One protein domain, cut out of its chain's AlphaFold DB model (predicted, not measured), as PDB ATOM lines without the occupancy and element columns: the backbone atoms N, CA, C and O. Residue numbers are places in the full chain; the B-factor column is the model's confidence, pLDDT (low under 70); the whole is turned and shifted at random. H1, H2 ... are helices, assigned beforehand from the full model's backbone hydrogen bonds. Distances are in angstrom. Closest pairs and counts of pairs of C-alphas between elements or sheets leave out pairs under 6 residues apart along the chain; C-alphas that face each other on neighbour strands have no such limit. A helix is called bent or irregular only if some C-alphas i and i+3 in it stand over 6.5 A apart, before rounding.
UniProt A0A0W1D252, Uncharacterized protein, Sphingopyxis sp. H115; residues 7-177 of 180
ATOM      1  N   MET A   7     168.463   4.239-166.283       93.00
ATOM      2  CA  MET A   7     168.019   3.773-167.606       93.00
ATOM      3  C   MET A   7     169.053   2.858-168.270       93.00
ATOM      4  O   MET A   7     168.711   1.767-168.720       93.00
ATOM      5  N   THR A   8     170.325   3.256-168.246       93.19
ATOM      6  CA  THR A   8     171.451   2.477-168.775       93.19
ATOM      7  C   THR A   8     171.614   1.157-168.022       93.19
ATOM      8  O   THR A   8     171.903   0.126-168.628       93.19
ATOM      9  N   ALA A   9     171.429   1.157-166.697       95.75
ATOM     10  CA  ALA A   9     171.434  -0.072-165.906       95.75
ATOM     11  C   ALA A   9     170.278  -1.005-166.304       95.75
ATOM     12  O   ALA A   9     170.512  -2.194-166.510       95.75
ATOM     13  N   ALA A  10     169.062  -0.471-166.461       96.12
ATOM     14  CA  ALA A  10     167.896  -1.240-166.894       96.12
ATOM     15  C   ALA A  10     168.128  -1.910-168.249       96.12
ATOM     16  O   ALA A  10     167.887  -3.104-168.398       96.12
ATOM     17  N   GLU A  11     168.633  -1.145-169.217       94.88
ATOM     18  CA  GLU A  11     168.904  -1.629-170.566       94.88
ATOM     19  C   GLU A  11     169.878  -2.805-170.546       94.88
ATOM     20  O   GLU A  11     169.600  -3.853-171.122       94.88
ATOM     21  N   ARG A  12     170.983  -2.674-169.801       95.38
ATOM     22  CA  ARG A  12     171.973  -3.748-169.640       95.38
ATOM     23  C   ARG A  12     171.366  -5.008-169.030       95.38
ATOM     24  O   ARG A  12     171.697  -6.104-169.477       95.38
ATOM     25  N   LEU A  13     170.497  -4.868-168.030       97.25
ATOM     26  CA  LEU A  13     169.816  -6.006-167.411       97.25
ATOM     27  C   LEU A  13     168.851  -6.686-168.393       97.25
ATOM     28  O   LEU A  13     168.880  -7.907-168.503       97.25
ATOM     29  N   ILE A  14     168.066  -5.922-169.159       96.38
ATOM     30  CA  ILE A  14     167.166  -6.479-170.186       96.38
ATOM     31  C   ILE A  14     167.970  -7.217-171.263       96.38
ATOM     32  O   ILE A  14     167.630  -8.349-171.598       96.38
ATOM     33  N   LEU A  15     169.056  -6.622-171.773       94.94
ATOM     34  CA  LEU A  15     169.944  -7.272-172.748       94.94
ATOM     35  C   LEU A  15     170.538  -8.569-172.194       94.94
ATOM     36  O   LEU A  15     170.546  -9.592-172.869       94.94
ATOM     37  N   THR A  16     170.975  -8.542-170.935       96.81
ATOM     38  CA  THR A  16     171.510  -9.732-170.268       96.81
ATOM     39  C   THR A  16     170.442 -10.821-170.164       96.81
ATOM     40  O   THR A  16     170.716 -11.964-170.507       96.81
ATOM     41  N   ALA A  17     169.213 -10.483-169.763       96.38
ATOM     42  CA  ALA A  17     168.111 -11.442-169.700       96.38
ATOM     43  C   ALA A  17     167.749 -12.020-171.083       96.38
ATOM     44  O   ALA A  17     167.506 -13.220-171.192       96.38
ATOM     45  N   VAL A  18     167.772 -11.202-172.145       94.06
ATOM     46  CA  VAL A  18     167.604 -11.657-173.540       94.06
ATOM     47  C   VAL A  18     168.657 -12.702-173.912       94.06
ATOM     48  O   VAL A  18     168.316 -13.762-174.445       94.06
ATOM     49  N   ASP A  19     169.928 -12.427-173.621       94.06
ATOM     50  CA  ASP A  19     171.024 -13.345-173.929       94.06
ATOM     51  C   ASP A  19     170.914 -14.639-173.117       94.06
ATOM     52  O   ASP A  19     171.086 -15.732-173.662       94.06
ATOM     53  N   MET A  20     170.577 -14.528-171.828       96.06
ATOM     54  CA  MET A  20     170.368 -15.670-170.939       96.06
ATOM     55  C   MET A  20     169.227 -16.573-171.436       96.06
ATOM     56  O   MET A  20     169.419 -17.785-171.535       96.06
ATOM     57  N   LEU A  21     168.086 -16.002-171.855       92.06
ATOM     58  CA  LEU A  21     167.012 -16.762-172.517       92.06
ATOM     59  C   LEU A  21     167.509 -17.448-173.788       92.06
ATOM     60  O   LEU A  21     167.246 -18.627-174.014       92.06
ATOM     61  N   GLY A  22     168.258 -16.723-174.624       89.94
ATOM     62  CA  GLY A  22     168.807 -17.253-175.870       89.94
ATOM     63  C   GLY A  22     169.740 -18.449-175.664       89.94
ATOM     64  O   GLY A  22     169.743 -19.366-176.490       89.94
ATOM     65  N   ARG A  23     170.502 -18.458-174.564       95.12
ATOM     66  CA  ARG A  23     171.384 -19.563-174.156       95.12
ATOM     67  C   ARG A  23     170.678 -20.676-173.385       95.12
ATOM     68  O   ARG A  23     171.289 -21.726-173.199       95.12
ATOM     69  N   LYS A  24     169.408 -20.483-173.011       94.56
ATOM     70  CA  LYS A  24     168.657 -21.372-172.111       94.56
ATOM     71  C   LYS A  24     169.337 -21.504-170.745       94.56
ATOM     72  O   LYS A  24     169.462 -22.606-170.214       94.56
ATOM     73  N   ASP A  25     169.812 -20.378-170.218       97.75
ATOM     74  CA  ASP A  25     170.300 -20.301-168.844       97.75
ATOM     75  C   ASP A  25     169.142 -20.570-167.856       97.75
ATOM     76  O   ASP A  25     167.972 -20.643-168.238       97.75
ATOM     77  N   ASP A  26     169.479 -20.719-166.575       97.69
ATOM     78  CA  ASP A  26     168.524 -21.032-165.511       97.69
ATOM     79  C   ASP A  26     167.314 -20.056-165.479       97.69
ATOM     80  O   ASP A  26     167.516 -18.834-165.424       97.69
ATOM     81  N   PRO A  27     166.060 -20.559-165.492       97.00
ATOM     82  CA  PRO A  27     164.860 -19.718-165.545       97.00
ATOM     83  C   PRO A  27     164.712 -18.745-164.371       97.00
ATOM     84  O   PRO A  27     164.280 -17.608-164.581       97.00
ATOM     85  N   LEU A  28     165.101 -19.139-163.151       97.25
ATOM     86  CA  LEU A  28     165.069 -18.250-161.987       97.25
ATOM     87  C   LEU A  28     166.050 -17.093-162.182       97.25
ATOM     88  O   LEU A  28     165.700 -15.935-161.940       97.25
ATOM     89  N   ALA A  29     167.261 -17.385-162.659       97.50
ATOM     90  CA  ALA A  29     168.270 -16.364-162.916       97.50
ATOM     91  C   ALA A  29     167.793 -15.348-163.968       97.50
ATOM     92  O   ALA A  29     167.883 -14.138-163.743       97.50
ATOM     93  N   VAL A  30     167.233 -15.823-165.085       97.94
ATOM     94  CA  VAL A  30     166.661 -14.953-166.125       97.94
ATOM     95  C   VAL A  30     165.549 -14.078-165.547       97.94
ATOM     96  O   VAL A  30     165.568 -12.853-165.710       97.94
ATOM     97  N   HIS A  31     164.595 -14.699-164.848       98.00
ATOM     98  CA  HIS A  31     163.442 -14.017-164.277       98.00
ATOM     99  C   HIS A  31     163.879 -12.901-163.326       98.00
ATOM    100  O   HIS A  31     163.375 -11.779-163.394       98.00
ATOM    101  N   VAL A  32     164.846 -13.173-162.450       97.56
ATOM    102  CA  VAL A  32     165.349 -12.212-161.461       97.56
ATOM    103  C   VAL A  32     166.073 -11.046-162.131       97.56
ATOM    104  O   VAL A  32     165.889  -9.898-161.722       97.56
ATOM    105  N   VAL A  33     166.862 -11.297-163.178       98.19
ATOM    106  CA  VAL A  33     167.530 -10.229-163.940       98.19
ATOM    107  C   VAL A  33     166.498  -9.330-164.631       98.19
ATOM    108  O   VAL A  33     166.571  -8.103-164.507       98.19
ATOM    109  N   ALA A  34     165.494  -9.916-165.289       97.81
ATOM    110  CA  ALA A  34     164.433  -9.172-165.966       97.81
ATOM    111  C   ALA A  34     163.560  -8.362-164.986       97.81
ATOM    112  O   ALA A  34     163.370  -7.154-165.150       97.81
ATOM    113  N   SER A  35     163.085  -8.995-163.913       97.62
ATOM    114  CA  SER A  35     162.276  -8.348-162.869       97.62
ATOM    115  C   SER A  35     163.051  -7.273-162.091       97.62
ATOM    116  O   SER A  35     162.458  -6.284-161.655       97.62
ATOM    117  N   SER A  36     164.380  -7.390-161.981       97.75
ATOM    118  CA  SER A  36     165.235  -6.321-161.444       97.75
ATOM    119  C   SER A  36     165.217  -5.079-162.336       97.75
ATOM    120  O   SER A  36     165.077  -3.963-161.826       97.75
ATOM    121  N   ALA A  37     165.293  -5.255-163.662       97.56
ATOM    122  CA  ALA A  37     165.145  -4.149-164.608       97.56
ATOM    123  C   ALA A  37     163.757  -3.506-164.485       97.56
ATOM    124  O   ALA A  37     163.650  -2.289-164.326       97.56
ATOM    125  N   LEU A  38     162.697  -4.322-164.463       97.38
ATOM    126  CA  LEU A  38     161.324  -3.856-164.275       97.38
ATOM    127  C   LEU A  38     161.141  -3.079-162.961       97.38
ATOM    128  O   LEU A  38     160.504  -2.023-162.952       97.38
ATOM    129  N   SER A  39     161.707  -3.568-161.852       95.62
ATOM    130  CA  SER A  39     161.613  -2.905-160.545       95.62
ATOM    131  C   SER A  39     162.215  -1.503-160.567       95.62
ATOM    132  O   SER A  39     161.700  -0.613-159.893       95.62
ATOM    133  N   LEU A  40     163.290  -1.297-161.323       96.06
ATOM    134  CA  LEU A  40     163.902   0.014-161.495       96.06
ATOM    135  C   LEU A  40     163.097   0.889-162.467       96.06
ATOM    136  O   LEU A  40     162.875   2.069-162.198       96.06
ATOM    137  N   LEU A  41     162.622   0.325-163.578       96.69
ATOM    138  CA  LEU A  41     161.913   1.073-164.619       96.69
ATOM    139  C   LEU A  41     160.558   1.586-164.140       96.69
ATOM    140  O   LEU A  41     160.213   2.733-164.409       96.69
ATOM    141  N   ARG A  42     159.818   0.798-163.351       95.00
ATOM    142  CA  ARG A  42     158.551   1.258-162.757       95.00
ATOM    143  C   ARG A  42     158.741   2.468-161.838       95.00
ATOM    144  O   ARG A  42     157.845   3.298-161.747       95.00
ATOM    145  N   GLU A  43     159.888   2.587-161.161       94.44
ATOM    146  CA  GLU A  43     160.196   3.769-160.345       94.44
ATOM    147  C   GLU A  43     160.449   4.996-161.221       94.44
ATOM    148  O   GLU A  43     160.041   6.098-160.863       94.44
ATOM    149  N   LEU A  44     161.096   4.813-162.375       95.06
ATOM    150  CA  LEU A  44     161.293   5.890-163.343       95.06
ATOM    151  C   LEU A  44     159.959   6.337-163.949       95.06
ATOM    152  O   LEU A  44     159.681   7.535-163.960       95.06
ATOM    153  N   VAL A  45     159.089   5.399-164.333       94.38
ATOM    154  CA  VAL A  45     157.712   5.696-164.767       94.38
ATOM    155  C   VAL A  45     156.949   6.456-163.668       94.38
ATOM    156  O   VAL A  45     156.353   7.499-163.935       94.38
ATOM    157  N   ALA A  46     157.047   6.010-162.411       92.88
ATOM    158  CA  ALA A  46     156.445   6.694-161.264       92.88
ATOM    159  C   ALA A  46     156.976   8.116-161.058       92.88
ATOM    160  O   ALA A  46     156.201   9.019-160.741       92.88
ATOM    161  N   SER A  47     158.271   8.345-161.282       92.94
ATOM    162  CA  SER A  47     158.872   9.679-161.171       92.94
ATOM    163  C   SER A  47     158.335  10.681-162.201       92.94
ATOM    164  O   SER A  47     158.403  11.884-161.969       92.94
ATOM    165  N   GLN A  48     157.743  10.193-163.295       88.88
ATOM    166  CA  GLN A  48     157.076  10.994-164.327       88.88
ATOM    167  C   GLN A  48     155.569  11.189-164.055       88.88
ATOM    168  O   GLN A  48     154.857  11.731-164.895       88.88
ATOM    169  N   GLY A  49     155.064  10.748-162.895       88.62
ATOM    170  CA  GLY A  49     153.649  10.857-162.513       88.62
ATOM    171  C   GLY A  49     152.758   9.720-163.022       88.62
ATOM    172  O   GLY A  49     151.539   9.783-162.872       88.62
ATOM    173  N   ASN A  50     153.351   8.674-163.597       88.81
ATOM    174  CA  ASN A  50     152.643   7.548-164.196       88.81
ATOM    175  C   ASN A  50     152.677   6.304-163.294       88.81
ATOM    176  O   ASN A  50     153.658   6.053-162.607       88.81
ATOM    177  N   ASP A  51     151.639   5.467-163.314       91.38
ATOM    178  CA  ASP A  51     151.659   4.160-162.640       91.38
ATOM    179  C   ASP A  51     151.744   3.055-163.692       91.38
ATOM    180  O   ASP A  51     150.818   2.867-164.482       91.38
ATOM    181  N   TYR A  52     152.881   2.352-163.712       93.44
ATOM    182  CA  TYR A  52     153.174   1.319-164.707       93.44
ATOM    183  C   TYR A  52     152.052   0.280-164.802       93.44
ATOM    184  O   TYR A  52     151.538   0.011-165.886       93.44
ATOM    185  N   VAL A  53     151.638  -0.262-163.654       92.50
ATOM    186  CA  VAL A  53     150.663  -1.357-163.593       92.50
ATOM    187  C   VAL A  53     149.307  -0.902-164.117       92.50
ATOM    188  O   VAL A  53     148.693  -1.576-164.941       92.50
ATOM    189  N   SER A  54     148.877   0.287-163.699       92.62
ATOM    190  CA  SER A  54     147.639   0.899-164.169       92.62
ATOM    191  C   SER A  54     147.648   1.106-165.680       92.62
ATOM    192  O   SER A  54     146.651   0.820-166.334       92.62
ATOM    193  N   GLN A  55     148.752   1.588-166.252       92.50
ATOM    194  CA  GLN A  55     148.836   1.791-167.698       92.50
ATOM    195  C   GLN A  55     148.808   0.471-168.472       92.50
ATOM    196  O   GLN A  55     148.083   0.383-169.458       92.50
ATOM    197  N   VAL A  56     149.510  -0.566-168.004       91.88
ATOM    198  CA  VAL A  56     149.463  -1.899-168.628       91.88
ATOM    199  C   VAL A  56     148.042  -2.464-168.612       91.88
ATOM    200  O   VAL A  56     147.573  -2.949-169.637       91.88
ATOM    201  N   ILE A  57     147.327  -2.354-167.487       91.38
ATOM    202  CA  ILE A  57     145.935  -2.816-167.382       91.38
ATOM    203  C   ILE A  57     145.036  -2.058-168.364       91.38
ATOM    204  O   ILE A  57     144.271  -2.680-169.098       91.38
ATOM    205  N   LYS A  58     145.133  -0.723-168.399       93.56
ATOM    206  CA  LYS A  58     144.330   0.104-169.311       93.56
ATOM    207  C   LYS A  58     144.586  -0.258-170.771       93.56
ATOM    208  O   LYS A  58     143.636  -0.442-171.523       93.56
ATOM    209  N   GLU A  59     145.853  -0.385-171.156       92.19
ATOM    210  CA  GLU A  59     146.239  -0.713-172.527       92.19
ATOM    211  C   GLU A  59     145.788  -2.127-172.914       92.19
ATOM    212  O   GLU A  59     145.233  -2.316-173.995       92.19
ATOM    213  N   GLY A  60     145.964  -3.105-172.018       90.75
ATOM    214  CA  GLY A  60     145.509  -4.478-172.226       90.75
ATOM    215  C   GLY A  60     144.001  -4.547-172.453       90.75
ATOM    216  O   GLY A  60     143.556  -5.037-173.487       90.75
ATOM    217  N   VAL A  61     143.210  -3.965-171.547       93.06
ATOM    218  CA  VAL A  61     141.744  -3.946-171.667       93.06
ATOM    219  C   VAL A  61     141.292  -3.210-172.931       93.06
ATOM    220  O   VAL A  61     140.416  -3.702-173.641       93.06
ATOM    221  N   TYR A  62     141.897  -2.060-173.244       95.12
ATOM    222  CA  TYR A  62     141.566  -1.291-174.443       95.12
ATOM    223  C   TYR A  62     141.825  -2.088-175.730       95.12
ATOM    224  O   TYR A  62     140.957  -2.164-176.602       95.12
ATOM    225  N   ARG A  63     142.991  -2.738-175.843       92.50
ATOM    226  CA  ARG A  63     143.332  -3.576-177.005       92.50
ATOM    227  C   ARG A  63     142.420  -4.787-177.129       92.50
ATOM    228  O   ARG A  63     141.989  -5.098-178.236       92.50
ATOM    229  N   SER A  64     142.091  -5.438-176.020       92.88
ATOM    230  CA  SER A  64     141.163  -6.568-176.011       92.88
ATOM    231  C   SER A  64     139.751  -6.161-176.427       92.88
ATOM    232  O   SER A  64     139.106  -6.891-177.179       92.88
ATOM    233  N   ALA A  65     139.285  -4.981-176.011       94.44
ATOM    234  CA  ALA A  65     138.010  -4.426-176.457       94.44
ATOM    235  C   ALA A  65     138.011  -4.128-177.965       94.44
ATOM    236  O   ALA A  65     137.083  -4.532-178.666       94.44
ATOM    237  N   LEU A  66     139.077  -3.513-178.493       94.06
ATOM    238  CA  LEU A  66     139.234  -3.300-179.938       94.06
ATOM    239  C   LEU A  66     139.245  -4.616-180.723       94.06
ATOM    240  O   LEU A  66     138.556  -4.726-181.736       94.06
ATOM    241  N   ALA A  67     139.997  -5.615-180.254       91.94
ATOM    242  CA  ALA A  67     140.043  -6.932-180.877       91.94
ATOM    243  C   ALA A  67     138.650  -7.575-180.907       91.94
ATOM    244  O   ALA A  67     138.230  -8.065-181.953       91.94
ATOM    245  N   LYS A  68     137.893  -7.489-179.805       90.62
ATOM    246  CA  LYS A  68     136.518  -7.996-179.730       90.62
ATOM    247  C   LYS A  68     135.594  -7.323-180.748       90.62
ATOM    248  O   LYS A  68     134.900  -8.030-181.473       90.62
ATOM    249  N   ILE A  69     135.630  -5.992-180.853       93.06
ATOM    250  CA  ILE A  69     134.856  -5.231-181.855       93.06
ATOM    251  C   ILE A  69     135.211  -5.683-183.280       93.06
ATOM    252  O   ILE A  69     134.348  -5.784-184.148       93.06
ATOM    253  N   GLN A  70     136.484  -5.997-183.525       92.44
ATOM    254  CA  GLN A  70     136.985  -6.457-184.822       92.44
ATOM    255  C   GLN A  70     136.749  -7.956-185.082       92.44
ATOM    256  O   GLN A  70     137.113  -8.450-186.149       92.44
ATOM    257  N   GLY A  71     136.164  -8.695-184.133       88.88
ATOM    258  CA  GLY A  71     136.003 -10.149-184.225       88.88
ATOM    259  C   GLY A  71     137.323 -10.928-184.154       88.88
ATOM    260  O   GLY A  71     137.383 -12.077-184.591       88.88
ATOM    261  N   ALA A  72     138.386 -10.314-183.633       86.31
ATOM    262  CA  ALA A  72     139.692 -10.925-183.423       86.31
ATOM    263  C   ALA A  72     139.817 -11.513-182.000       86.31
ATOM    264  O   ALA A  72     139.122 -11.072-181.079       86.31
ATOM    265  N   PRO A  73     140.719 -12.488-181.778       79.19
ATOM    266  CA  PRO A  73     140.989 -13.008-180.442       79.19
ATOM    267  C   PRO A  73     141.445 -11.893-179.491       79.19
ATOM    268  O   PRO A  73     142.418 -11.195-179.766       79.19
ATOM    269  N   ALA A  74     140.761 -11.749-178.353       72.31
ATOM    270  CA  ALA A  74     141.045 -10.699-177.372       72.31
ATOM    271  C   ALA A  74     142.360 -10.912-176.595       72.31
ATOM    272  O   ALA A  74     142.844  -9.974-175.961       72.31
ATOM    273  N   GLY A  75     142.922 -12.129-176.633       69.88
ATOM    274  CA  GLY A  75     144.217 -12.481-176.035       69.88
ATOM    275  C   GLY A  75     144.265 -12.467-174.503       69.88
ATOM    276  O   GLY A  75     145.345 -12.611-173.940       69.88
ATOM    277  N   MET A  76     143.126 -12.285-173.830       71.62
ATOM    278  CA  MET A  76     143.035 -12.258-172.368       71.62
ATOM    279  C   MET A  76     142.697 -13.643-171.809       71.62
ATOM    280  O   MET A  76     142.047 -14.425-172.502       71.62
ATOM    281  N   PRO A  77     143.092 -13.940-170.558       72.56
ATOM    282  CA  PRO A  77     142.642 -15.139-169.863       72.56
ATOM    283  C   PRO A  77     141.115 -15.192-169.766       72.56
ATOM    284  O   PRO A  77     140.475 -14.167-169.510       72.56
ATOM    285  N   ASP A  78     140.549 -16.390-169.899       76.25
ATOM    286  CA  ASP A  78     139.111 -16.606-169.743       76.25
ATOM    287  C   ASP A  78     138.684 -16.317-168.296       76.25
ATOM    288  O   ASP A  78     139.103 -16.977-167.342       76.25
ATOM    289  N   SER A  79     137.858 -15.286-168.125       85.69
ATOM    290  CA  SER A  79     137.295 -14.880-166.841       85.69
ATOM    291  C   SER A  79     136.054 -14.027-167.063       85.69
ATOM    292  O   SER A  79     136.137 -12.997-167.729       85.69
ATOM    293  N   ASP A  80     134.942 -14.388-166.421       86.75
ATOM    294  CA  ASP A  80     133.679 -13.636-166.492       86.75
ATOM    295  C   ASP A  80     133.859 -12.157-166.115       86.75
ATOM    296  O   ASP A  80     133.249 -11.261-166.698       86.75
ATOM    297  N   ILE A  81     134.738 -11.883-165.143       86.50
ATOM    298  CA  ILE A  81     135.033 -10.521-164.686       86.50
ATOM    299  C   ILE A  81     135.786  -9.748-165.770       86.50
ATOM    300  O   ILE A  81     135.433  -8.607-166.068       86.50
ATOM    301  N   LEU A  82     136.824 -10.353-166.354       85.38
ATOM    302  CA  LEU A  82     137.590  -9.709-167.422       85.38
ATOM    303  C   LEU A  82     136.724  -9.506-168.661       85.38
ATOM    304  O   LEU A  82     136.789  -8.442-169.270       85.38
ATOM    305  N   GLU A  83     135.871 -10.472-168.996       88.38
ATOM    306  CA  GLU A  83     134.941 -10.345-170.108       88.38
ATOM    307  C   GLU A  83     133.963  -9.185-169.890       88.38
ATOM    308  O   GLU A  83     133.785  -8.361-170.787       88.38
ATOM    309  N   ALA A  84     133.377  -9.062-168.696       91.25
ATOM    310  CA  ALA A  84     132.488  -7.950-168.371       91.25
ATOM    311  C   ALA A  84     133.194  -6.587-168.485       91.25
ATOM    312  O   ALA A  84     132.626  -5.637-169.029       91.25
ATOM    313  N   ILE A  85     134.447  -6.494-168.026       92.25
ATOM    314  CA  ILE A  85     135.266  -5.279-168.155       92.25
ATOM    315  C   ILE A  85     135.524  -4.957-169.633       92.25
ATOM    316  O   ILE A  85     135.325  -3.818-170.056       92.25
ATOM    317  N   VAL A  86     135.933  -5.949-170.428       93.00
ATOM    318  CA  VAL A  86     136.191  -5.786-171.866       93.00
ATOM    319  C   VAL A  86     134.923  -5.358-172.607       93.00
ATOM    320  O   VAL A  86     134.994  -4.456-173.438       93.00
ATOM    321  N   ASN A  87     133.765  -5.936-172.277       93.38
ATOM    322  CA  ASN A  87     132.477  -5.561-172.869       93.38
ATOM    323  C   ASN A  87     132.120  -4.105-172.561       93.38
ATOM    324  O   ASN A  87     131.786  -3.353-173.469       93.38
ATOM    325  N   SER A  88     132.267  -3.684-171.303       95.12
ATOM    326  CA  SER A  88     131.991  -2.302-170.907       95.12
ATOM    327  C   SER A  88     132.893  -1.300-171.638       95.12
ATOM    328  O   SER A  88     132.426  -0.247-172.075       95.12
ATOM    329  N   VAL A  89     134.177  -1.626-171.819       96.38
ATOM    330  CA  VAL A  89     135.092  -0.774-172.591       96.38
ATOM    331  C   VAL A  89     134.745  -0.788-174.081       96.38
ATOM    332  O   VAL A  89     134.796   0.269-174.706       96.38
ATOM    333  N   ALA A  90     134.339  -1.928-174.648       95.62
ATOM    334  CA  ALA A  90     133.910  -2.018-176.043       95.62
ATOM    335  C   ALA A  90     132.673  -1.147-176.327       95.62
ATOM    336  O   ALA A  90     132.701  -0.343-177.256       95.62
ATOM    337  N   GLU A  91     131.648  -1.205-175.474       96.56
ATOM    338  CA  GLU A  91     130.473  -0.321-175.548       96.56
ATOM    339  C   GLU A  91     130.872   1.165-175.446       96.56
ATOM    340  O   GLU A  91     130.355   2.035-176.158       96.56
ATOM    341  N   GLY A  92     131.842   1.475-174.578       96.94
ATOM    342  CA  GLY A  92     132.428   2.809-174.456       96.94
ATOM    343  C   GLY A  92     133.130   3.283-175.735       96.94
ATOM    344  O   GLY A  92     133.017   4.455-176.096       96.94
ATOM    345  N   ILE A  93     133.822   2.386-176.441       97.38
ATOM    346  CA  ILE A  93     134.474   2.683-177.725       97.38
ATOM    347  C   ILE A  93     133.423   2.928-178.812       97.38
ATOM    348  O   ILE A  93     133.481   3.947-179.499       97.38
ATOM    349  N   GLU A  94     132.436   2.039-178.948       96.38
ATOM    350  CA  GLU A  94     131.384   2.140-179.971       96.38
ATOM    351  C   GLU A  94     130.525   3.402-179.810       96.38
ATOM    352  O   GLU A  94     130.137   4.029-180.798       96.38
ATOM    353  N   SER A  95     130.275   3.825-178.567       96.75
ATOM    354  CA  SER A  95     129.569   5.076-178.257       96.75
ATOM    355  C   SER A  95     130.439   6.338-178.369       96.75
ATOM    356  O   SER A  95     129.922   7.453-178.270       96.75
ATOM    357  N   GLY A  96     131.753   6.194-178.572       95.69
ATOM    358  CA  GLY A  96     132.713   7.300-178.645       95.69
ATOM    359  C   GLY A  96     133.097   7.920-177.294       95.69
ATOM    360  O   GLY A  96     133.790   8.944-177.271       95.69
ATOM    361  N   ALA A  97     132.665   7.320-176.178       95.88
ATOM    362  CA  ALA A  97     133.016   7.730-174.818       95.88
ATOM    363  C   ALA A  97     134.466   7.368-174.445       95.88
ATOM    364  O   ALA A  97     135.088   8.076-173.655       95.88
ATOM    365  N   VAL A  98     135.012   6.301-175.036       97.19
ATOM    366  CA  VAL A  98     136.403   5.853-174.879       97.19
ATOM    367  C   VAL A  98     137.107   5.974-176.228       97.19
ATOM    368  O   VAL A  98     136.725   5.315-177.190       97.19
ATOM    369  N   LYS A  99     138.140   6.815-176.318       96.31
ATOM    370  CA  LYS A  99     138.915   7.048-177.553       96.31
ATOM    371  C   LYS A  99     140.329   6.488-177.468       96.31
ATOM    372  O   LYS A  99     140.992   6.321-178.488       96.31
ATOM    373  N   SER A 100     140.807   6.256-176.252       95.81
ATOM    374  CA  SER A 100     142.129   5.720-175.966       95.81
ATOM    375  C   SER A 100     142.137   4.981-174.629       95.81
ATOM    376  O   SER A 100     141.268   5.195-173.782       95.81
ATOM    377  N   ALA A 101     143.179   4.185-174.384       93.62
ATOM    378  CA  ALA A 101     143.416   3.575-173.076       93.62
ATOM    379  C   ALA A 101     143.497   4.613-171.935       93.62
ATOM    380  O   ALA A 101     143.171   4.307-170.788       93.62
ATOM    381  N   GLY A 102     143.893   5.857-172.236       92.75
ATOM    382  CA  GLY A 102     143.966   6.949-171.264       92.75
ATOM    383  C   GLY A 102     142.616   7.329-170.649       92.75
ATOM    384  O   GLY A 102     142.585   7.733-169.486       92.75
ATOM    385  N   ASP A 103     141.517   7.127-171.382       94.94
ATOM    386  CA  ASP A 103     140.154   7.455-170.937       94.94
ATOM    387  C   ASP A 103     139.609   6.443-169.912       94.94
ATOM    388  O   ASP A 103     138.624   6.705-169.223       94.94
ATOM    389  N   ILE A 104     140.261   5.283-169.775       94.50
ATOM    390  CA  ILE A 104     139.856   4.232-168.841       94.50
ATOM    391  C   ILE A 104     140.256   4.629-167.418       94.50
ATOM    392  O   ILE A 104     141.418   4.941-167.129       94.50
ATOM    393  N   VAL A 105     139.302   4.557-166.490       91.81
ATOM    394  CA  VAL A 105     139.517   4.836-165.065       91.81
ATOM    395  C   VAL A 105     139.469   3.535-164.272       91.81
ATOM    396  O   VAL A 105     138.473   2.820-164.284       91.81
ATOM    397  N   ILE A 106     140.549   3.242-163.545       89.81
ATOM    398  CA  ILE A 106     140.620   2.077-162.660       89.81
ATOM    399  C   ILE A 106     140.109   2.486-161.279       89.81
ATOM    400  O   ILE A 106     140.751   3.265-160.574       89.81
ATOM    401  N   VAL A 107     138.967   1.928-160.879       90.44
ATOM    402  CA  VAL A 107     138.374   2.129-159.550       90.44
ATOM    403  C   VAL A 107     138.745   0.945-158.656       90.44
ATOM    404  O   VAL A 107     137.933   0.075-158.361       90.44
ATOM    405  N   ALA A 108     140.015   0.882-158.258       86.81
ATOM    406  CA  ALA A 108     140.537  -0.152-157.367       86.81
ATOM    407  C   ALA A 108     141.576   0.430-156.404       86.81
ATOM    408  O   ALA A 108     142.187   1.468-156.665       86.81
ATOM    409  N   SER A 109     141.795  -0.245-155.273       89.81
ATOM    410  CA  SER A 109     142.851   0.164-154.347       89.81
ATOM    411  C   SER A 109     144.224  -0.005-155.002       89.81
ATOM    412  O   SER A 109     144.433  -0.942-155.775       89.81
ATOM    413  N   LYS A 110     145.200   0.835-154.631       84.56
ATOM    414  CA  LYS A 110     146.585   0.669-155.099       84.56
ATOM    415  C   LYS A 110     147.097  -0.746-154.816       84.56
ATOM    416  O   LYS A 110     147.701  -1.355-155.682       84.56
ATOM    417  N   LYS A 111     146.789  -1.313-153.646       88.38
ATOM    418  CA  LYS A 111     147.174  -2.690-153.307       88.38
ATOM    419  C   LYS A 111     146.617  -3.711-154.310       88.38
ATOM    420  O   LYS A 111     147.357  -4.575-154.752       88.38
ATOM    421  N   THR A 112     145.345  -3.580-154.681       88.75
ATOM    422  CA  THR A 112     144.681  -4.454-155.662       88.75
ATOM    423  C   THR A 112     145.298  -4.318-157.050       88.75
ATOM    424  O   THR A 112     145.547  -5.314-157.714       88.75
ATOM    425  N   VAL A 113     145.581  -3.088-157.485       85.94
ATOM    426  CA  VAL A 113     146.240  -2.859-158.777       85.94
ATOM    427  C   VAL A 113     147.621  -3.512-158.789       85.94
ATOM    428  O   VAL A 113     147.976  -4.205-159.733       85.94
ATOM    429  N   TRP A 114     148.383  -3.347-157.712       84.12
ATOM    430  CA  TRP A 114     149.732  -3.891-157.617       84.12
ATOM    431  C   TRP A 114     149.761  -5.421-157.574       84.12
ATOM    432  O   TRP A 114     150.680  -5.999-158.151       84.12
ATOM    433  N   SER A 115     148.746  -6.074-156.994       89.31
ATOM    434  CA  SER A 115     148.712  -7.539-156.932       89.31
ATOM    435  C   SER A 115     148.633  -8.222-158.299       89.31
ATOM    436  O   SER A 115     149.008  -9.383-158.420       89.31
ATOM    437  N   TYR A 116     148.220  -7.510-159.354       86.06
ATOM    438  CA  TYR A 116     148.240  -8.056-160.716       86.06
ATOM    439  C   TYR A 116     149.652  -8.339-161.242       86.06
ATOM    440  O   TYR A 116     149.789  -9.112-162.181       86.06
ATOM    441  N   LEU A 117     150.700  -7.764-160.640       89.75
ATOM    442  CA  LEU A 117     152.095  -8.086-160.962       89.75
ATOM    443  C   LEU A 117     152.779  -8.950-159.901       89.75
ATOM    444  O   LEU A 117     153.987  -9.169-159.998       89.75
ATOM    445  N   ASP A 118     152.056  -9.443-158.893       91.00
ATOM    446  CA  ASP A 118     152.684 -10.229-157.826       91.00
ATOM    447  C   ASP A 118     153.377 -11.470-158.389       91.00
ATOM    448  O   ASP A 118     154.476 -11.791-157.947       91.00
ATOM    449  N   TYR A 119     152.805 -12.108-159.414       90.38
ATOM    450  CA  TYR A 119     153.410 -13.273-160.061       90.38
ATOM    451  C   TYR A 119     154.782 -12.961-160.692       90.38
ATOM    452  O   TYR A 119     155.705 -13.757-160.559       90.38
ATOM    453  N   ILE A 120     154.967 -11.763-161.263       95.12
ATOM    454  CA  ILE A 120     156.252 -11.297-161.820       95.12
ATOM    455  C   ILE A 120     157.252 -10.906-160.729       95.12
ATOM    456  O   ILE A 120     158.461 -10.989-160.912       95.12
ATOM    457  N   PHE A 121     156.787 -10.418-159.580       94.88
ATOM    458  CA  PHE A 121     157.694 -10.014-158.504       94.88
ATOM    459  C   PHE A 121     157.951 -11.114-157.480       94.88
ATOM    460  O   PHE A 121     158.842 -10.948-156.647       94.88
ATOM    461  N   LYS A 122     157.217 -12.228-157.514       95.06
ATOM    462  CA  LYS A 122     157.346 -13.310-156.537       95.06
ATOM    463  C   LYS A 122     158.760 -13.923-156.545       95.06
ATOM    464  O   LYS A 122     159.371 -13.900-155.474       95.06
ATOM    465  N   PRO A 123     159.358 -14.332-157.686       96.00
ATOM    466  CA  PRO A 123     160.734 -14.847-157.696       96.00
ATOM    467  C   PRO A 123     161.792 -13.801-157.322       96.00
ATOM    468  O   PRO A 123     162.734 -14.092-156.585       96.00
ATOM    469  N   TYR A 124     161.606 -12.549-157.750       95.31
ATOM    470  CA  TYR A 124     162.467 -11.440-157.331       95.31
ATOM    471  C   TYR A 124     162.452 -11.232-155.811       95.31
ATOM    472  O   TYR A 124     163.500 -11.109-155.178       95.31
ATOM    473  N   ASN A 125     161.258 -11.191-155.216       94.75
ATOM    474  CA  ASN A 125     161.076 -10.957-153.788       94.75
ATOM    475  C   ASN A 125     161.594 -12.126-152.947       94.75
ATOM    476  O   ASN A 125     162.141 -11.877-151.874       94.75
ATOM    477  N   PHE A 126     161.465 -13.361-153.443       95.25
ATOM    478  CA  PHE A 126     162.046 -14.551-152.824       95.25
ATOM    479  C   PHE A 126     163.553 -14.377-152.589       95.25
ATOM    480  O   PHE A 126     164.014 -14.464-151.454       95.25
ATOM    481  N   LEU A 127     164.313 -14.003-153.626       93.38
ATOM    482  CA  LEU A 127     165.758 -13.782-153.484       93.38
ATOM    483  C   LEU A 127     166.100 -12.497-152.728       93.38
ATOM    484  O   LEU A 127     167.018 -12.482-151.910       93.38
ATOM    485  N   LYS A 128     165.353 -11.414-152.961       93.19
ATOM    486  CA  LYS A 128     165.552 -10.131-152.269       93.19
ATOM    487  C   LYS A 128     165.403 -10.248-150.747       93.19
ATOM    488  O   LYS A 128     165.966  -9.424-150.030       93.19
ATOM    489  N   HIS A 129     164.622 -11.211-150.264       93.12
ATOM    490  CA  HIS A 129     164.365 -11.432-148.841       93.12
ATOM    491  C   HIS A 129     165.044 -12.686-148.277       93.12
ATOM    492  O   HIS A 129     164.774 -13.055-147.134       93.12
ATOM    493  N   ALA A 130     165.962 -13.303-149.027       90.38
ATOM    494  CA  ALA A 130     166.686 -14.497-148.592       90.38
ATOM    495  C   ALA A 130     167.538 -14.269-147.326       90.38
ATOM    496  O   ALA A 130     167.806 -15.206-146.583       90.38
ATOM    497  N   ASP A 131     167.938 -13.026-147.037       91.19
ATOM    498  CA  ASP A 131     168.632 -12.653-145.798       91.19
ATOM    499  C   ASP A 131     167.734 -12.743-144.550       91.19
ATOM    500  O   ASP A 131     168.229 -12.915-143.436       91.19
ATOM    501  N   ARG A 132     166.416 -12.620-144.731       92.75
ATOM    502  CA  ARG A 132     165.410 -12.630-143.658       92.75
ATOM    503  C   ARG A 132     164.741 -13.984-143.493       92.75
ATOM    504  O   ARG A 132     164.358 -14.319-142.377       92.75
ATOM    505  N   ASP A 133     164.594 -14.728-144.585       93.06
ATOM    506  CA  ASP A 133     163.982 -16.055-144.596       93.06
ATOM    507  C   ASP A 133     164.790 -17.024-145.481       93.06
ATOM    508  O   ASP A 133     164.391 -17.344-146.603       93.06
ATOM    509  N   PRO A 134     165.966 -17.477-145.009       91.38
ATOM    510  CA  PRO A 134     166.901 -18.262-145.817       91.38
ATOM    511  C   PRO A 134     166.428 -19.694-146.105       91.38
ATOM    512  O   PRO A 134     167.071 -20.396-146.880       91.38
ATOM    513  N   LEU A 135     165.351 -20.149-145.453       95.38
ATOM    514  CA  LEU A 135     164.785 -21.492-145.618       95.38
ATOM    515  C   LEU A 135     163.453 -21.485-146.376       95.38
ATOM    516  O   LEU A 135     162.854 -22.549-146.547       95.38
ATOM    517  N   ALA A 136     162.991 -20.315-146.828       94.75
ATOM    518  CA  ALA A 136     161.850 -20.231-147.720       94.75
ATOM    519  C   ALA A 136     162.097 -21.071-148.979       94.75
ATOM    520  O   ALA A 136     163.223 -21.207-149.465       94.75
ATOM    521  N   THR A 137     161.017 -21.589-149.551       95.25
ATOM    522  CA  THR A 137     161.036 -22.297-150.829       95.25
ATOM    523  C   THR A 137     160.137 -21.589-151.834       95.25
ATOM    524  O   THR A 137     159.215 -20.857-151.465       95.25
ATOM    525  N   LEU A 138     160.416 -21.807-153.116       95.19
ATOM    526  CA  LEU A 138     159.631 -21.297-154.231       95.19
ATOM    527  C   LEU A 138     159.495 -22.407-155.274       95.19
ATOM    528  O   LEU A 138     160.447 -23.156-155.489       95.19
ATOM    529  N   ASP A 139     158.313 -22.534-155.871       96.19
ATOM    530  CA  ASP A 139     158.059 -23.527-156.912       96.19
ATOM    531  C   ASP A 139     158.613 -23.019-158.249       96.19
ATOM    532  O   ASP A 139     158.499 -21.832-158.558       96.19
ATOM    533  N   GLU A 140     159.195 -23.901-159.062       94.44
ATOM    534  CA  GLU A 140     159.654 -23.528-160.404       94.44
ATOM    535  C   GLU A 140     158.496 -23.082-161.307       94.44
ATOM    536  O   GLU A 140     158.695 -22.272-162.208       94.44
ATOM    537  N   ALA A 141     157.268 -23.540-161.040       95.38
ATOM    538  CA  ALA A 141     156.065 -23.092-161.739       95.38
ATOM    539  C   ALA A 141     155.746 -21.602-161.513       95.38
ATOM    540  O   ALA A 141     154.960 -21.025-162.262       95.38
ATOM    541  N   ASP A 142     156.348 -20.969-160.501       95.25
ATOM    542  CA  ASP A 142     156.240 -19.525-160.283       95.25
ATOM    543  C   ASP A 142     157.202 -18.715-161.176       95.25
ATOM    544  O   ASP A 142     157.194 -17.482-161.135       95.25
ATOM    545  N   PHE A 143     158.064 -19.373-161.959       96.44
ATOM    546  CA  PHE A 143     159.022 -18.699-162.828       96.44
ATOM    547  C   PHE A 143     158.388 -18.405-164.187       96.44
ATOM    548  O   PHE A 143     158.092 -19.304-164.965       96.44
ATOM    549  N   ASP A 144     158.260 -17.120-164.502       95.62
ATOM    550  CA  ASP A 144     157.856 -16.638-165.829       95.62
ATOM    551  C   ASP A 144     158.913 -15.671-166.398       95.62
ATOM    552  O   ASP A 144     158.770 -14.447-166.284       95.62
ATOM    553  N   PRO A 145     160.067 -16.179-166.871       95.62
ATOM    554  CA  PRO A 145     161.158 -15.324-167.320       95.62
ATOM    555  C   PRO A 145     160.802 -14.528-168.583       95.62
ATOM    556  O   PRO A 145     161.189 -13.362-168.689       95.62
ATOM    557  N   GLU A 146     160.039 -15.106-169.513       92.62
ATOM    558  CA  GLU A 146     159.544 -14.403-170.697       92.62
ATOM    559  C   GLU A 146     158.573 -13.279-170.327       92.62
ATOM    560  O   GLU A 146     158.727 -12.160-170.822       92.62
ATOM    561  N   GLY A 147     157.614 -13.527-169.429       92.25
ATOM    562  CA  GLY A 147     156.688 -12.504-168.949       92.25
ATOM    563  C   GLY A 147     157.399 -11.393-168.182       92.25
ATOM    564  O   GLY A 147     157.147 -10.211-168.428       92.25
ATOM    565  N   ALA A 148     158.361 -11.735-167.319       96.12
ATOM    566  CA  ALA A 148     159.177 -10.742-166.617       96.12
ATOM    567  C   ALA A 148     159.956  -9.855-167.600       96.12
ATOM    568  O   ALA A 148     160.023  -8.633-167.422       96.12
ATOM    569  N   LEU A 149     160.509 -10.450-168.661       95.12
ATOM    570  CA  LEU A 149     161.217  -9.725-169.710       95.12
ATOM    571  C   LEU A 149     160.281  -8.840-170.536       95.12
ATOM    572  O   LEU A 149     160.613  -7.680-170.787       95.12
ATOM    573  N   ALA A 150     159.108  -9.350-170.914       91.75
ATOM    574  CA  ALA A 150     158.093  -8.585-171.626       91.75
ATOM    575  C   ALA A 150     157.685  -7.347-170.817       91.75
ATOM    576  O   ALA A 150     157.753  -6.228-171.325       91.75
ATOM    577  N   HIS A 151     157.383  -7.518-169.525       94.88
ATOM    578  CA  HIS A 151     157.072  -6.400-168.642       94.88
ATOM    579  C   HIS A 151     158.228  -5.397-168.541       94.88
ATOM    580  O   HIS A 151     157.991  -4.187-168.609       94.88
ATOM    581  N   ALA A 152     159.473  -5.868-168.417       95.75
ATOM    582  CA  ALA A 152     160.645  -4.997-168.373       95.75
ATOM    583  C   ALA A 152     160.802  -4.170-169.661       95.75
ATOM    584  O   ALA A 152     161.004  -2.959-169.582       95.75
ATOM    585  N   MET A 153     160.642  -4.780-170.839       93.62
ATOM    586  CA  MET A 153     160.687  -4.075-172.127       93.62
ATOM    587  C   MET A 153     159.548  -3.058-172.267       93.62
ATOM    588  O   MET A 153     159.779  -1.929-172.704       93.62
ATOM    589  N   THR A 154     158.329  -3.404-171.837       91.56
ATOM    590  CA  THR A 154     157.197  -2.466-171.812       91.56
ATOM    591  C   THR A 154     157.475  -1.282-170.885       91.56
ATOM    592  O   THR A 154     157.284  -0.134-171.277       91.56
ATOM    593  N   ALA A 155     157.976  -1.531-169.673       94.62
ATOM    594  CA  ALA A 155     158.319  -0.467-168.731       94.62
ATOM    595  C   ALA A 155     159.455   0.420-169.258       94.62
ATOM    596  O   ALA A 155     159.457   1.624-169.008       94.62
ATOM    597  N   TYR A 156     160.397  -0.159-170.006       94.06
ATOM    598  CA  TYR A 156     161.495   0.569-170.637       94.06
ATOM    599  C   TYR A 156     160.978   1.555-171.689       94.06
ATOM    600  O   TYR A 156     161.338   2.732-171.645       94.06
ATOM    601  N   LEU A 157     160.078   1.109-172.572       90.94
ATOM    602  CA  LEU A 157     159.407   1.974-173.550       90.94
ATOM    603  C   LEU A 157     158.684   3.145-172.888       90.94
ATOM    604  O   LEU A 157     158.830   4.292-173.303       90.94
ATOM    605  N   MET A 158     157.928   2.856-171.829       91.38
ATOM    606  CA  MET A 158     157.176   3.873-171.096       91.38
ATOM    607  C   MET A 158     158.098   4.871-170.395       91.38
ATOM    608  O   MET A 158     157.822   6.065-170.412       91.38
ATOM    609  N   ALA A 159     159.194   4.398-169.796       92.31
ATOM    610  CA  ALA A 159     160.155   5.253-169.109       92.31
ATOM    611  C   ALA A 159     160.919   6.172-170.076       92.31
ATOM    612  O   ALA A 159     161.230   7.305-169.702       92.31
ATOM    613  N   ARG A 160     161.212   5.712-171.302       89.50
ATOM    614  CA  ARG A 160     161.819   6.555-172.345       89.50
ATOM    615  C   ARG A 160     160.854   7.596-172.894       89.50
ATOM    616  O   ARG A 160     161.256   8.736-173.099       89.50
ATOM    617  N   GLY A 161     159.609   7.197-173.150       83.12
ATOM    618  CA  GLY A 161     158.566   8.077-173.679       83.12
ATOM    619  C   GLY A 161     158.730   8.480-175.152       83.12
ATOM    620  O   GLY A 161     157.900   9.228-175.657       83.12
ATOM    621  N   ASP A 162     159.758   7.988-175.851       83.88
ATOM    622  CA  ASP A 162     159.992   8.220-177.285       83.88
ATOM    623  C   ASP A 162     159.390   7.126-178.185       83.88
ATOM    624  O   ASP A 162     159.328   7.290-179.400       83.88
ATOM    625  N   GLY A 163     158.904   6.030-177.593       75.31
ATOM    626  CA  GLY A 163     158.278   4.922-178.314       75.31
ATOM    627  C   GLY A 163     159.263   4.006-179.045       75.31
ATOM    628  O   GLY A 163     158.822   3.131-179.789       75.31
ATOM    629  N   GLU A 164     160.570   4.161-178.826       77.81
ATOM    630  CA  GLU A 164     161.598   3.382-179.515       77.81
ATOM    631  C   GLU A 164     162.223   2.325-178.598       77.81
ATOM    632  O   GLU A 164     162.742   2.608-177.514       77.81
ATOM    633  N   LEU A 165     162.213   1.071-179.060       77.38
ATOM    634  CA  LEU A 165     163.012   0.008-178.462       77.38
ATOM    635  C   LEU A 165     164.433   0.053-179.043       77.38
ATOM    636  O   LEU A 165     164.578   0.091-180.268       77.38
ATOM    637  N   PRO A 166     165.483  -0.042-178.208       80.56
ATOM    638  CA  PRO A 166     166.839  -0.305-178.658       80.56
ATOM    639  C   PRO A 166     166.877  -1.446-179.677       80.56
ATOM    640  O   PRO A 166     166.168  -2.446-179.533       80.56
ATOM    641  N   GLU A 167     167.721  -1.308-180.701       83.62
ATOM    642  CA  GLU A 167     167.840  -2.281-181.795       83.62
ATOM    643  C   GLU A 167     167.922  -3.741-181.309       83.62
ATOM    644  O   GLU A 167     167.174  -4.570-181.838       83.62
ATOM    645  N   PRO A 168     168.707  -4.087-180.266       80.12
ATOM    646  CA  PRO A 168     168.771  -5.472-179.806       80.12
ATOM    647  C   PRO A 168     167.427  -6.022-179.299       80.12
ATOM    648  O   PRO A 168     167.138  -7.203-179.487       80.12
ATOM    649  N   PHE A 169     166.576  -5.184-178.695       83.62
ATOM    650  CA  PHE A 169     165.242  -5.597-178.249       83.62
ATOM    651  C   PHE A 169     164.345  -5.874-179.451       83.62
ATOM    652  O   PHE A 169     163.666  -6.896-179.499       83.62
ATOM    653  N   THR A 170     164.400  -5.008-180.464       81.00
ATOM    654  CA  THR A 170     163.658  -5.196-181.717       81.00
ATOM    655  C   THR A 170     164.073  -6.491-182.421       81.00
ATOM    656  O   THR A 170     163.216  -7.247-182.878       81.00
ATOM    657  N   VAL A 171     165.376  -6.791-182.473       83.75
ATOM    658  CA  VAL A 171     165.903  -8.049-183.033       83.75
ATOM    659  C   VAL A 171     165.389  -9.259-182.254       83.75
ATOM    660  O   VAL A 171     164.927 -10.227-182.863       83.75
ATOM    661  N   PHE A 172     165.429  -9.205-180.921       82.19
ATOM    662  CA  PHE A 172     164.897 -10.271-180.075       82.19
ATOM    663  C   PHE A 172     163.406 -10.510-180.334       82.19
ATOM    664  O   PHE A 172     163.015 -11.637-180.626       82.19
ATOM    665  N   LEU A 173     162.582  -9.462-180.303       81.75
ATOM    666  CA  LEU A 173     161.137  -9.588-180.497       81.75
ATOM    667  C   LEU A 173     160.772 -10.115-181.893       81.75
ATOM    668  O   LEU A 173     159.853 -10.924-182.011       81.75
ATOM    669  N   LYS A 174     161.517  -9.732-182.939       84.62
ATOM    670  CA  LYS A 174     161.371 -10.315-184.286       84.62
ATOM    671  C   LYS A 174     161.710 -11.802-184.307       84.62
ATOM    672  O   LYS A 174     160.978 -12.591-184.896       84.62
ATOM    673  N   LYS A 175     162.789 -12.212-183.631       81.50
ATOM    674  CA  LYS A 175     163.163 -13.630-183.505       81.50
ATOM    675  C   LYS A 175     162.081 -14.452-182.794       81.50
ATOM    676  O   LYS A 175     161.900 -15.615-183.138       81.50
ATOM    677  N   GLN A 176     161.363 -13.851-181.845       75.38
ATOM    678  CA  GLN A 176     160.227 -14.478-181.160       75.38
ATOM    679  C   GLN A 176     158.913 -14.428-181.963       75.38
ATOM    680  O   GLN A 176     157.901 -14.943-181.500       75.38
ATOM    681  N   GLY A 177     158.894 -13.801-183.146       72.31
ATOM    682  CA  GLY A 177     157.677 -13.629-183.947       72.31
ATOM    683  C   GLY A 177     156.662 -12.648-183.348       72.31
ATOM    684  O   GLY A 177     155.503 -12.659-183.749       72.31
TER     685      GLY A 177
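What this domain is: This is residues 7 to 177 of the 180 residues of an uncharacterized protein of Sphingopyxis sp. H115 (UniProt A0A0W1D252). What shape do the parts make? H1, H2 and H7 form a three-helix bundle, their centres in a triangle, with H6 crossing H2; H3 leads away to a second lobe, where H4 crosses it. What builds it, and how large is it? The printed part has 171 residues with eight named helices, H1 to H8 in order, and no named strand: all helix. It is compact, with a radius of gyration of the C-alphas of 17.3 A and spans of 52 by 37 by 32 A.

Where its parts are: Where do the first helices run? H1 is residues 7 to 23, 24.5 A, from C-alpha 7 at (168.019, 3.773, -167.606); H2 is 27 to 47, 30.3 A; H3 is 52 to 69, 25.9 A; H4 is 80 to 94, 20.9 A. And the later ones? H5 is 110 to 115, H6 118 to 128, H7 145 to 160, 22.5 A, and H8 167 to 175, ending at C-alpha 175 (163.163, -13.630, -183.505). H6 is irregular: C-alphas 120 and 123 are 7.0 A apart.

How they stand to each other: What surrounds H1? H1 and H2 touch as a hairpin, closest C-alphas Ala 10 and Ala 37, 4.6 A. H8 only just touches H1, with 3 pairs of C-alphas within 8 A, Val 18 and Phe 172 closest at 7.2 A. What else touches the hub, H2? H7 touches it the same way at a shallow tilt of 23 degrees, closest C-alphas His 31 and Pro 145, 4.0 A; H6 touches its residues 28 to 36, Val 32 and Tyr 124 closest at 5.1 A. How do the backbones fare? O i to N i+4 pairs are all within hydrogen-bond range except in H2, 16 of 17, and H6, 5 of 7.

The domain as a whole: How far does it reach? The C-alphas farthest apart, Ser 95 and Leu 135, are 54.9 A apart. Are there cuts, long links or weak places? The printed part has no cut; the links H4 to H5 and H6 to H7 are long, and residue 75 alone is under 70 in pLDDT.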